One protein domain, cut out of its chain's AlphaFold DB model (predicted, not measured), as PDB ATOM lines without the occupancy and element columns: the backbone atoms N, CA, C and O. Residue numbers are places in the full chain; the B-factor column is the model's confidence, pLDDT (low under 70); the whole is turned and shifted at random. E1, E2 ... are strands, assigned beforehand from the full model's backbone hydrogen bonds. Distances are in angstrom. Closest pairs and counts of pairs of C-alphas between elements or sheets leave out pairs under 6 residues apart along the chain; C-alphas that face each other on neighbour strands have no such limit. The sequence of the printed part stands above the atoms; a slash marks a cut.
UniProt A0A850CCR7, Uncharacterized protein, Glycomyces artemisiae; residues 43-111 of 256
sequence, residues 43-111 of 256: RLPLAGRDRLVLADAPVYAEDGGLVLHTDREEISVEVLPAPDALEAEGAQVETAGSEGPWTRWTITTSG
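What this domain is: This is residues 43 to 111 of the 256 residues of an uncharacterized protein of Glycomyces artemisiae (UniProt A0A850CCR7). A strongly twisted sheet of five strands curls partway round, and the hairpin E3 and E4 faces it with its strands crossed over those of the sheet, a loose, small sandwich of two sheets face to face. The short strand E6 lies on the open side, between E4 and the sheet's edge strand E7. The printed part has 69 residues, with no named helix and eight strands, E1 to E8 in turn. The large sheet runs E1, E2, E5, E8, E7 and the small one E3, E4, both antiparallel throughout; the class is all strand. The whole is compact, with a radius of gyration of the C-alphas of 11.2 A and spans of 31 by 26 by 18 A.

How they stand to each other: E1, residues 43 to 46, is an edge strand and forms a hairpin with E2, residues 49 to 55; N 44 and O 51 are 2.9 A apart, within hydrogen-bond range. The pairing of E2 is staggered: residues 49 to 52 pair with E1 and residues 52 to 55 with E5, residues 74 to 80, where N 54 and O 78 are 2.9 A apart. E5 is antiparallel to E8, residues 102 to 108, at 156 degrees between directions, with N 77 and O 105 at 2.9 A. E8 forms a hairpin with the other edge strand, E7, residues 92 to 99, with N 94 and O 106 at 3.0 A. From edge to edge the strands' lines turn by 125 degrees. The other sheet is the hairpin of E3, residues 59 to 62, and E4, residues 65 to 70, with N 67 and O 60 at 2.8 A. Where the two sheets face each other they are 8.4 A apart centre to centre, their strands at 60 degrees. The closest C-alphas of E1 and E3 are those of Leu 44 and Ala 61, 6.0 A apart. E6, residues 86 to 88, pairs with no named strand. Its closest C-alpha to E7 is that of Glu 87, 6.1 A from that of Val 93. E4 and E6 are near each other, with 6 pairs of C-alphas within 10 A. E3 and E7 are apart.

Where its parts are: E1 begins at C-alpha 43, (9.147, -32.687, -41.297), and is 9.2 A long. E2 is 17.7 A long, E3 9.9 A and E4 16.1 A, beginning at C-alpha 65, (-3.136, -30.898, -37.405). E5 is 20.4 A long, E6 7.1 A and E7 20.6 A. E8 is 19.3 A long and ends at C-alpha 108, (-10.146, -29.515, -52.777).

The domain as a whole: The two C-alphas farthest apart are those of Gly 100 and Gly 111, at 32.9 A. The printed part has no cut, and the seven links between successive strands are tight. The mean pLDDT of the printed part is 94.4, and no printed residue is under 70.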
ATOM      1  N   ARG A  43       9.214 -31.798 -42.464       97.56
ATOM      2  CA  ARG A  43       9.147 -32.687 -41.297       97.56
ATOM      3  C   ARG A  43       8.337 -31.981 -40.220       97.56
ATOM      4  O   ARG A  43       8.804 -30.987 -39.671       97.56
ATOM      5  N   LEU A  44       7.138 -32.481 -39.938       97.31
ATOM      6  CA  LEU A  44       6.157 -31.804 -39.090       97.31
ATOM      7  C   LEU A  44       5.537 -32.760 -38.059       97.31
ATOM      8  O   LEU A  44       5.315 -33.933 -38.374       97.31
ATOM      9  N   PRO A  45       5.218 -32.277 -36.843       96.44
ATOM     10  CA  PRO A  45       4.446 -33.045 -35.877       96.44
ATOM     11  C   PRO A  45       2.974 -33.105 -36.314       96.44
ATOM     12  O   PRO A  45       2.248 -32.121 -36.221       96.44
ATOM     13  N   LEU A  46       2.522 -34.274 -36.770       95.31
ATOM     14  CA  LEU A  46       1.154 -34.516 -37.235       95.31
ATOM     15  C   LEU A  46       0.583 -35.752 -36.536       95.31
ATOM     16  O   LEU A  46       1.168 -36.843 -36.579       95.31
ATOM     17  N   ALA A  47      -0.573 -35.581 -35.891       92.50
ATOM     18  CA  ALA A  47      -1.228 -36.612 -35.087       92.50
ATOM     19  C   ALA A  47      -0.309 -37.186 -33.987       92.50
ATOM     20  O   ALA A  47      -0.179 -38.400 -33.827       92.50
ATOM     21  N   GLY A  48       0.393 -36.303 -33.269       91.81
ATOM     22  CA  GLY A  48       1.214 -36.664 -32.109       91.81
ATOM     23  C   GLY A  48       2.565 -37.322 -32.415       91.81
ATOM     24  O   GLY A  48       3.232 -37.770 -31.486       91.81
ATOM     25  N   ARG A  49       2.996 -37.385 -33.684       94.88
ATOM     26  CA  ARG A  49       4.331 -37.874 -34.070       94.88
ATOM     27  C   ARG A  49       4.923 -37.071 -35.221       94.88
ATOM     28  O   ARG A  49       4.183 -36.497 -36.015       94.88
ATOM     29  N   ASP A  50       6.245 -37.096 -35.344       96.62
ATOM     30  CA  ASP A  50       6.932 -36.549 -36.513       96.62
ATOM     31  C   ASP A  50       6.586 -37.355 -37.764       96.62
ATOM     32  O   ASP A  50       6.645 -38.590 -37.771       96.62
ATOM     33  N   ARG A  51       6.247 -36.638 -38.832       96.69
ATOM     34  CA  ARG A  51       5.983 -37.203 -40.150       96.69
ATOM     35  C   ARG A  51       6.661 -36.365 -41.214       96.69
ATOM     36  O   ARG A  51       6.831 -35.156 -41.060       96.69
ATOM     37  N   LEU A  52       7.042 -37.030 -42.289       97.50
ATOM     38  CA  LEU A  52       7.413 -36.392 -43.534       97.50
ATOM     39  C   LEU A  52       6.142 -36.064 -44.314       97.50
ATOM     40  O   LEU A  52       5.233 -36.892 -44.393       97.50
ATOM     41  N   VAL A  53       6.088 -34.856 -44.860       97.88
ATOM     42  CA  VAL A  53       4.969 -34.343 -45.645       97.88
ATOM     43  C   VAL A  53       5.525 -33.748 -46.932       97.88
ATOM     44  O   VAL A  53       6.322 -32.818 -46.864       97.88
ATOM     45  N   LEU A  54       5.121 -34.263 -48.089       97.50
ATOM     46  CA  LEU A  54       5.319 -33.589 -49.372       97.50
ATOM     47  C   LEU A  54       4.045 -32.812 -49.685       97.50
ATOM     48  O   LEU A  54       2.966 -33.395 -49.680       97.50
ATOM     49  N   ALA A  55       4.142 -31.511 -49.935       97.06
ATOM     50  CA  ALA A  55       2.964 -30.688 -50.196       97.06
ATOM     51  C   ALA A  55       3.218 -29.702 -51.330       97.06
ATOM     52  O   ALA A  55       4.271 -29.082 -51.396       97.06
ATOM     53  N   ASP A  56       2.246 -29.533 -52.222       93.06
ATOM     54  CA  ASP A  56       2.348 -28.535 -53.298       93.06
ATOM     55  C   ASP A  56       2.062 -27.099 -52.825       93.06
ATOM     56  O   ASP A  56       2.075 -26.155 -53.613       93.06
ATOM     57  N   ALA A  57       1.802 -26.912 -51.536       94.25
ATOM     58  CA  ALA A  57       1.536 -25.624 -50.924       94.25
ATOM     59  C   ALA A  57       2.331 -25.483 -49.618       94.25
ATOM     60  O   ALA A  57       2.687 -26.499 -49.015       94.25
ATOM     61  N   PRO A  58       2.595 -24.251 -49.146       95.06
ATOM     62  CA  PRO A  58       3.141 -24.032 -47.816       95.06
ATOM     63  C   PRO A  58       2.277 -24.690 -46.740       95.06
ATOM     64  O   PRO A  58       1.070 -24.441 -46.660       95.06
ATOM     65  N   VAL A  59       2.921 -25.494 -45.893       96.81
ATOM     66  CA  VAL A  59       2.266 -26.179 -44.779       96.81
ATOM     67  C   VAL A  59       3.010 -25.994 -43.465       96.81
ATOM     68  O   VAL A  59       4.236 -25.870 -43.433       96.81
ATOM     69  N   TYR A  60       2.265 -25.999 -42.364       97.06
ATOM     70  CA  TYR A  60       2.821 -26.005 -41.013       97.06
ATOM     71  C   TYR A  60       1.935 -26.807 -40.057       97.06
ATOM     72  O   TYR A  60       0.778 -27.089 -40.355       97.06
ATOM     73  N   ALA A  61       2.487 -27.212 -38.914       96.44
ATOM     74  CA  ALA A  61       1.731 -27.931 -37.894       96.44
ATOM     75  C   ALA A  61       1.139 -26.976 -36.852       96.44
ATOM     76  O   ALA A  61       1.834 -26.084 -36.365       96.44
ATOM     77  N   GLU A  62      -0.111 -27.213 -36.467       95.94
ATOM     78  CA  GLU A  62      -0.832 -26.465 -35.430       95.94
ATOM     79  C   GLU A  62      -1.805 -27.423 -34.733       95.94
ATOM     80  O   GLU A  62      -2.554 -28.145 -35.389       95.94
ATOM     81  N   ASP A  63      -1.743 -27.501 -33.400       93.12
ATOM     82  CA  ASP A  63      -2.606 -28.358 -32.568       93.12
ATOM     83  C   ASP A  63      -2.730 -29.817 -33.046       93.12
ATOM     84  O   ASP A  63      -3.806 -30.423 -33.032       93.12
ATOM     85  N   GLY A  64      -1.609 -30.386 -33.502       92.25
ATOM     86  CA  GLY A  64      -1.525 -31.758 -34.009       92.25
ATOM     87  C   GLY A  64      -2.172 -31.982 -35.381       92.25
ATOM     88  O   GLY A  64      -2.176 -33.126 -35.843       92.25
ATOM     89  N   GLY A  65      -2.693 -30.930 -36.015       95.50
ATOM     90  CA  GLY A  65      -3.136 -30.898 -37.405       95.50
ATOM     91  C   GLY A  65      -2.087 -30.296 -38.343       95.50
ATOM     92  O   GLY A  65      -1.036 -29.815 -37.913       95.50
ATOM     93  N   LEU A  66      -2.384 -30.347 -39.637       96.75
ATOM     94  CA  LEU A  66      -1.589 -29.764 -40.711       96.75
ATOM     95  C   LEU A  66      -2.380 -28.613 -41.334       96.75
ATOM     96  O   LEU A  66      -3.438 -28.833 -41.915       96.75
ATOM     97  N   VAL A  67      -1.862 -27.396 -41.228       97.06
ATOM     98  CA  VAL A  67      -2.443 -26.216 -41.864       97.06
ATOM     99  C   VAL A  67      -1.824 -26.026 -43.238       97.06
ATOM    100  O   VAL A  67      -0.601 -25.996 -43.365       97.06
ATOM    101  N   LEU A  68      -2.676 -25.849 -44.244       95.88
ATOM    102  CA  LEU A  68      -2.314 -25.512 -45.615       95.88
ATOM    103  C   LEU A  68      -2.723 -24.085 -45.950       95.88
ATOM    104  O   LEU A  68      -3.868 -23.708 -45.699       95.88
ATOM    105  N   HIS A  69      -1.825 -23.339 -46.594       95.12
ATOM    106  CA  HIS A  69      -2.141 -22.062 -47.237       95.12
ATOM    107  C   HIS A  69      -2.021 -22.188 -48.753       95.12
ATOM    108  O   HIS A  69      -0.935 -22.457 -49.259       95.12
ATOM    109  N   THR A  70      -3.117 -21.983 -49.484       95.06
ATOM    110  CA  THR A  70      -3.155 -22.208 -50.937       95.06
ATOM    111  C   THR A  70      -3.964 -21.148 -51.672       95.06
ATOM    112  O   THR A  70      -5.018 -20.725 -51.207       95.06
ATOM    113  N   ASP A  71      -3.484 -20.742 -52.845       95.06
ATOM    114  CA  ASP A  71      -4.236 -20.000 -53.863       95.06
ATOM    115  C   ASP A  71      -4.763 -20.922 -54.982       95.06
ATOM    116  O   ASP A  71      -5.326 -20.464 -55.970       95.06
ATOM    117  N   ARG A  72      -4.599 -22.238 -54.844       95.56
ATOM    118  CA  ARG A  72      -5.126 -23.250 -55.764       95.56
ATOM    119  C   ARG A  72      -6.264 -24.024 -55.129       95.56
ATOM    120  O   ARG A  72      -6.184 -24.394 -53.958       95.56
ATOM    121  N   GLU A  73      -7.284 -24.289 -55.940       95.12
ATOM    122  CA  GLU A  73      -8.467 -25.056 -55.544       95.12
ATOM    123  C   GLU A  73      -8.143 -26.521 -55.261       95.12
ATOM    124  O   GLU A  73      -8.802 -27.122 -54.427       95.12
ATOM    125  N   GLU A  74      -7.113 -27.083 -55.898       96.38
ATOM    126  CA  GLU A  74      -6.692 -28.472 -55.710       96.38
ATOM    127  C   GLU A  74      -5.212 -28.541 -55.318       96.38
ATOM    128  O   GLU A  74      -4.354 -27.968 -55.998       96.38
ATOM    129  N   ILE A  75      -4.912 -29.239 -54.219       96.19
ATOM    130  CA  ILE A  75      -3.556 -29.434 -53.691       96.19
ATOM    131  C   ILE A  75      -3.318 -30.904 -53.355       96.19
ATOM    132  O   ILE A  75      -4.148 -31.542 -52.712       96.19
ATOM    133  N   SER A  76      -2.142 -31.415 -53.723       96.00
ATOM    134  CA  SER A  76      -1.677 -32.736 -53.306       96.00
ATOM    135  C   SER A  76      -0.840 -32.653 -52.029       96.00
ATOM    136  O   SER A  76       0.067 -31.817 -51.907       96.00
ATOM    137  N   VAL A  77      -1.137 -33.552 -51.089       97.19
ATOM    138  CA  VAL A  77      -0.371 -33.783 -49.861       97.19
ATOM    139  C   VAL A  77      -0.035 -35.259 -49.762       97.19
ATOM    140  O   VAL A  77      -0.918 -36.106 -49.849       97.19
ATOM    141  N   GLU A  78       1.225 -35.583 -49.506       97.25
ATOM    142  CA  GLU A  78       1.675 -36.954 -49.291       97.25
ATOM    143  C   GLU A  78       2.322 -37.081 -47.918       97.25
ATOM    144  O   GLU A  78       3.145 -36.247 -47.546       97.25
ATOM    145  N   VAL A  79       1.960 -38.108 -47.146       97.12
ATOM    146  CA  VAL A  79       2.412 -38.253 -45.750       97.12
ATOM    147  C   VAL A  79       3.089 -39.599 -45.518       97.12
ATOM    148  O   VAL A  79       2.561 -40.650 -45.888       97.12
ATOM    149  N   LEU A  80       4.228 -39.563 -44.821       95.44
ATOM    150  CA  LEU A  80       5.021 -40.725 -44.426       95.44
ATOM    151  C   LEU A  80       5.498 -40.599 -42.963       95.44
ATOM    152  O   LEU A  80       6.238 -39.673 -42.637       95.44
ATOM    153  N   PRO A  81       5.159 -41.539 -42.063       93.50
ATOM    154  CA  PRO A  81       4.133 -42.572 -42.214       93.50
ATOM    155  C   PRO A  81       2.718 -41.980 -42.235       93.50
ATOM    156  O   PRO A  81       2.377 -41.122 -41.414       93.50
ATOM    157  N   ALA A  82       1.888 -42.494 -43.140       93.44
ATOM    158  CA  ALA A  82       0.494 -42.105 -43.325       93.44
ATOM    159  C   ALA A  82      -0.352 -42.244 -42.037       93.44
ATOM    160  O   ALA A  82      -0.075 -43.115 -41.204       93.44
ATOM    161  N   PRO A  83      -1.343 -41.360 -41.798       93.44
ATOM    162  CA  PRO A  83      -2.437 -41.624 -40.870       93.44
ATOM    163  C   PRO A  83      -3.473 -42.501 -41.569       93.44
ATOM    164  O   PRO A  83      -3.453 -42.619 -42.792       93.44
ATOM    165  N   ASP A  84      -4.396 -43.061 -40.797       90.50
ATOM    166  CA  ASP A  84      -5.461 -43.896 -41.355       90.50
ATOM    167  C   ASP A  84      -6.417 -43.072 -42.228       90.50
ATOM    168  O   ASP A  84      -6.810 -43.510 -43.308       90.50
ATOM    169  N   ALA A  85      -6.735 -41.851 -41.794       92.56
ATOM    170  CA  ALA A  85      -7.508 -40.885 -42.564       92.56
ATOM    171  C   ALA A  85      -7.109 -39.443 -42.220       92.56
ATOM    172  O   ALA A  85      -6.579 -39.167 -41.138       92.56
ATOM    173  N   LEU A  86      -7.390 -38.532 -43.151       95.56
ATOM    174  CA  LEU A  86      -7.333 -37.084 -42.969       95.56
ATOM    175  C   LEU A  86      -8.715 -36.497 -43.252       95.56
ATOM    176  O   LEU A  86      -9.381 -36.915 -44.195       95.56
ATOM    177  N   GLU A  87      -9.104 -35.502 -42.469       95.81
ATOM    178  CA  GLU A  87     -10.338 -34.738 -42.646       95.81
ATOM    179  C   GLU A  87     -10.041 -33.238 -42.546       95.81
ATOM    180  O   GLU A  87      -9.098 -32.831 -41.863       95.81
ATOM    181  N   ALA A  88     -10.855 -32.415 -43.205       94.94
ATOM    182  CA  ALA A  88     -10.839 -30.962 -43.077       94.94
ATOM    183  C   ALA A  88     -12.253 -30.415 -42.903       94.94
ATOM    184  O   ALA A  88     -13.223 -30.956 -43.431       94.94
ATOM    185  N   GLU A  89     -12.349 -29.285 -42.209       87.06
ATOM    186  CA  GLU A  89     -13.542 -28.445 -42.237       87.06
ATOM    187  C   GLU A  89     -13.430 -27.458 -43.409       87.06
ATOM    188  O   GLU A  89     -12.385 -26.840 -43.608       87.06
ATOM    189  N   GLY A  90     -14.492 -27.328 -44.209       85.06
ATOM    190  CA  GLY A  90     -14.534 -26.382 -45.334       85.06
ATOM    191  C   GLY A  90     -13.758 -26.798 -46.592       85.06
ATOM    192  O   GLY A  90     -13.721 -26.031 -47.549       85.06
ATOM    193  N   ALA A  91     -13.181 -28.003 -46.630       94.38
ATOM    194  CA  ALA A  91     -12.532 -28.571 -47.811       94.38
ATOM    195  C   ALA A  91     -12.902 -30.052 -47.979       94.38
ATOM    196  O   ALA A  91     -13.199 -30.741 -47.004       94.38
ATOM    197  N   GLN A  92     -12.885 -30.542 -49.217       96.56
ATOM    198  CA  GLN A  92     -12.993 -31.972 -49.508       96.56
ATOM    199  C   GLN A  92     -11.607 -32.613 -49.425       96.56
ATOM    200  O   GLN A  92     -10.617 -32.023 -49.856       96.56
ATOM    201  N   VAL A  93     -11.545 -33.819 -48.863       96.94
ATOM    202  CA  VAL A  93     -10.309 -34.591 -48.713       96.94
ATOM    203  C   VAL A  93     -10.538 -35.972 -49.302       96.94
ATOM    204  O   VAL A  93     -11.358 -36.737 -48.798       96.94
ATOM    205  N   GLU A  94      -9.803 -36.297 -50.360       96.38
ATOM    206  CA  GLU A  94      -9.894 -37.588 -51.038       96.38
ATOM    207  C   GLU A  94      -8.552 -38.316 -50.968       96.38
ATOM    208  O   GLU A  94      -7.507 -37.758 -51.300       96.38
ATOM    209  N   THR A  95      -8.560 -39.578 -50.543       94.00
ATOM    210  CA  THR A  95      -7.356 -40.416 -50.577       94.00
ATOM    211  C   THR A  95      -7.115 -40.883 -52.012       94.00
ATOM    212  O   THR A  95      -7.872 -41.699 -52.536       94.00
ATOM    213  N   ALA A  96      -6.033 -40.415 -52.634       87.38
ATOM    214  CA  ALA A  96      -5.642 -40.777 -53.999       87.38
ATOM    215  C   ALA A  96      -4.917 -42.138 -54.085       87.38
ATOM    216  O   ALA A  96      -4.598 -42.612 -55.174       87.38
ATOM    217  N   GLY A  97      -4.666 -42.780 -52.940       87.94
ATOM    218  CA  GLY A  97      -3.994 -44.073 -52.823       87.94
ATOM    219  C   GLY A  97      -2.583 -43.949 -52.259       87.94
ATOM    220  O   GLY A  97      -2.184 -42.902 -51.746       87.94
ATOM    221  N   SER A  98      -1.832 -45.046 -52.330       86.94
ATOM    222  CA  SER A  98      -0.443 -45.097 -51.879       86.94
ATOM    223  C   SER A  98       0.496 -45.303 -53.061       86.94
ATOM    224  O   SER A  98       0.312 -46.235 -53.845       86.94
ATOM    225  N   GLU A  99       1.516 -44.456 -53.160       80.00
ATOM    226  CA  GLU A  99       2.639 -44.606 -54.085       80.00
ATOM    227  C   GLU A  99       3.902 -44.839 -53.251       80.00
ATOM    228  O   GLU A  99       4.325 -43.998 -52.456       80.00
ATOM    229  N   GLY A 100       4.456 -46.050 -53.355       84.38
ATOM    230  CA  GLY A 100       5.563 -46.473 -52.502       84.38
ATOM    231  C   GLY A 100       5.195 -46.401 -51.006       84.38
ATOM    232  O   GLY A 100       4.165 -46.942 -50.601       84.38
ATOM    233  N   PRO A 101       6.035 -45.791 -50.150       89.44
ATOM    234  CA  PRO A 101       5.765 -45.651 -48.716       89.44
ATOM    235  C   PRO A 101       4.767 -44.518 -48.402       89.44
ATOM    236  O   PRO A 101       4.328 -44.389 -47.257       89.44
ATOM    237  N   TRP A 102       4.463 -43.668 -49.382       95.19
ATOM    238  CA  TRP A 102       3.653 -42.475 -49.216       95.19
ATOM    239  C   TRP A 102       2.187 -42.811 -49.423       95.19
ATOM    240  O   TRP A 102       1.824 -43.640 -50.254       95.19
ATOM    241  N   THR A 103       1.320 -42.146 -48.673       96.44
ATOM    242  CA  THR A 103      -0.100 -42.066 -49.028       96.44
ATOM    243  C   THR A 103      -0.387 -40.645 -49.461       96.44
ATOM    244  O   THR A 103       0.109 -39.717 -48.822       96.44
ATOM    245  N   ARG A 104      -1.122 -40.491 -50.562       96.44
ATOM    246  CA  ARG A 104      -1.452 -39.208 -51.177       96.44
ATOM    247  C   ARG A 104      -2.908 -38.855 -50.900       96.44
ATOM    248  O   ARG A 104      -3.796 -39.696 -51.046       96.44
ATOM    249  N   TRP A 105      -3.140 -37.596 -50.565       97.12
ATOM    250  CA  TRP A 105      -4.453 -36.976 -50.470       97.12
ATOM    251  C   TRP A 105      -4.547 -35.809 -51.436       97.12
ATOM    252  O   TRP A 105      -3.615 -35.010 -51.546       97.12
ATOM    253  N   THR A 106      -5.699 -35.702 -52.081       97.38
ATOM    254  CA  THR A 106      -6.109 -34.523 -52.832       97.38
ATOM    255  C   THR A 106      -7.019 -33.693 -51.942       97.38
ATOM    256  O   THR A 106      -8.016 -34.192 -51.416       97.38
ATOM    257  N   ILE A 107      -6.644 -32.433 -51.740       97.38
ATOM    258  CA  ILE A 107      -7.397 -31.460 -50.956       97.38
ATOM    259  C   ILE A 107      -8.048 -30.486 -51.927       97.38
ATOM    260  O   ILE A 107      -7.334 -29.792 -52.653       97.38
ATOM    261  N   THR A 108      -9.378 -30.417 -51.914       96.94
ATOM    262  CA  THR A 108     -10.146 -29.515 -52.777       96.94
ATOM    263  C   THR A 108     -10.857 -28.451 -51.946       96.94
ATOM    264  O   THR A 108     -11.653 -28.767 -51.061       96.94
ATOM    265  N   THR A 109     -10.585 -27.181 -52.233       94.62
ATOM    266  CA  THR A 109     -11.193 -26.010 -51.587       94.62
ATOM    267  C   THR A 109     -11.706 -25.020 -52.634       94.62
ATOM    268  O   THR A 109     -11.295 -25.058 -53.790       94.62
ATOM    269  N   SER A 110     -12.615 -24.133 -52.239       92.56
ATOM    270  CA  SER A 110     -13.248 -23.150 -53.127       92.56
ATOM    271  C   SER A 110     -12.983 -21.720 -52.671       92.56
ATOM    272  O   SER A 110     -12.692 -21.481 -51.501       92.56
ATOM    273  N   GLY A 111     -13.146 -20.750 -53.572       90.81
ATOM    274  CA  GLY A 111     -13.030 -19.325 -53.229       90.81
ATOM    275  C   GLY A 111     -11.588 -18.820 -53.108       90.81
ATOM    276  O   GLY A 111     -11.365 -17.697 -52.655       90.81
TER     277      GLY A 111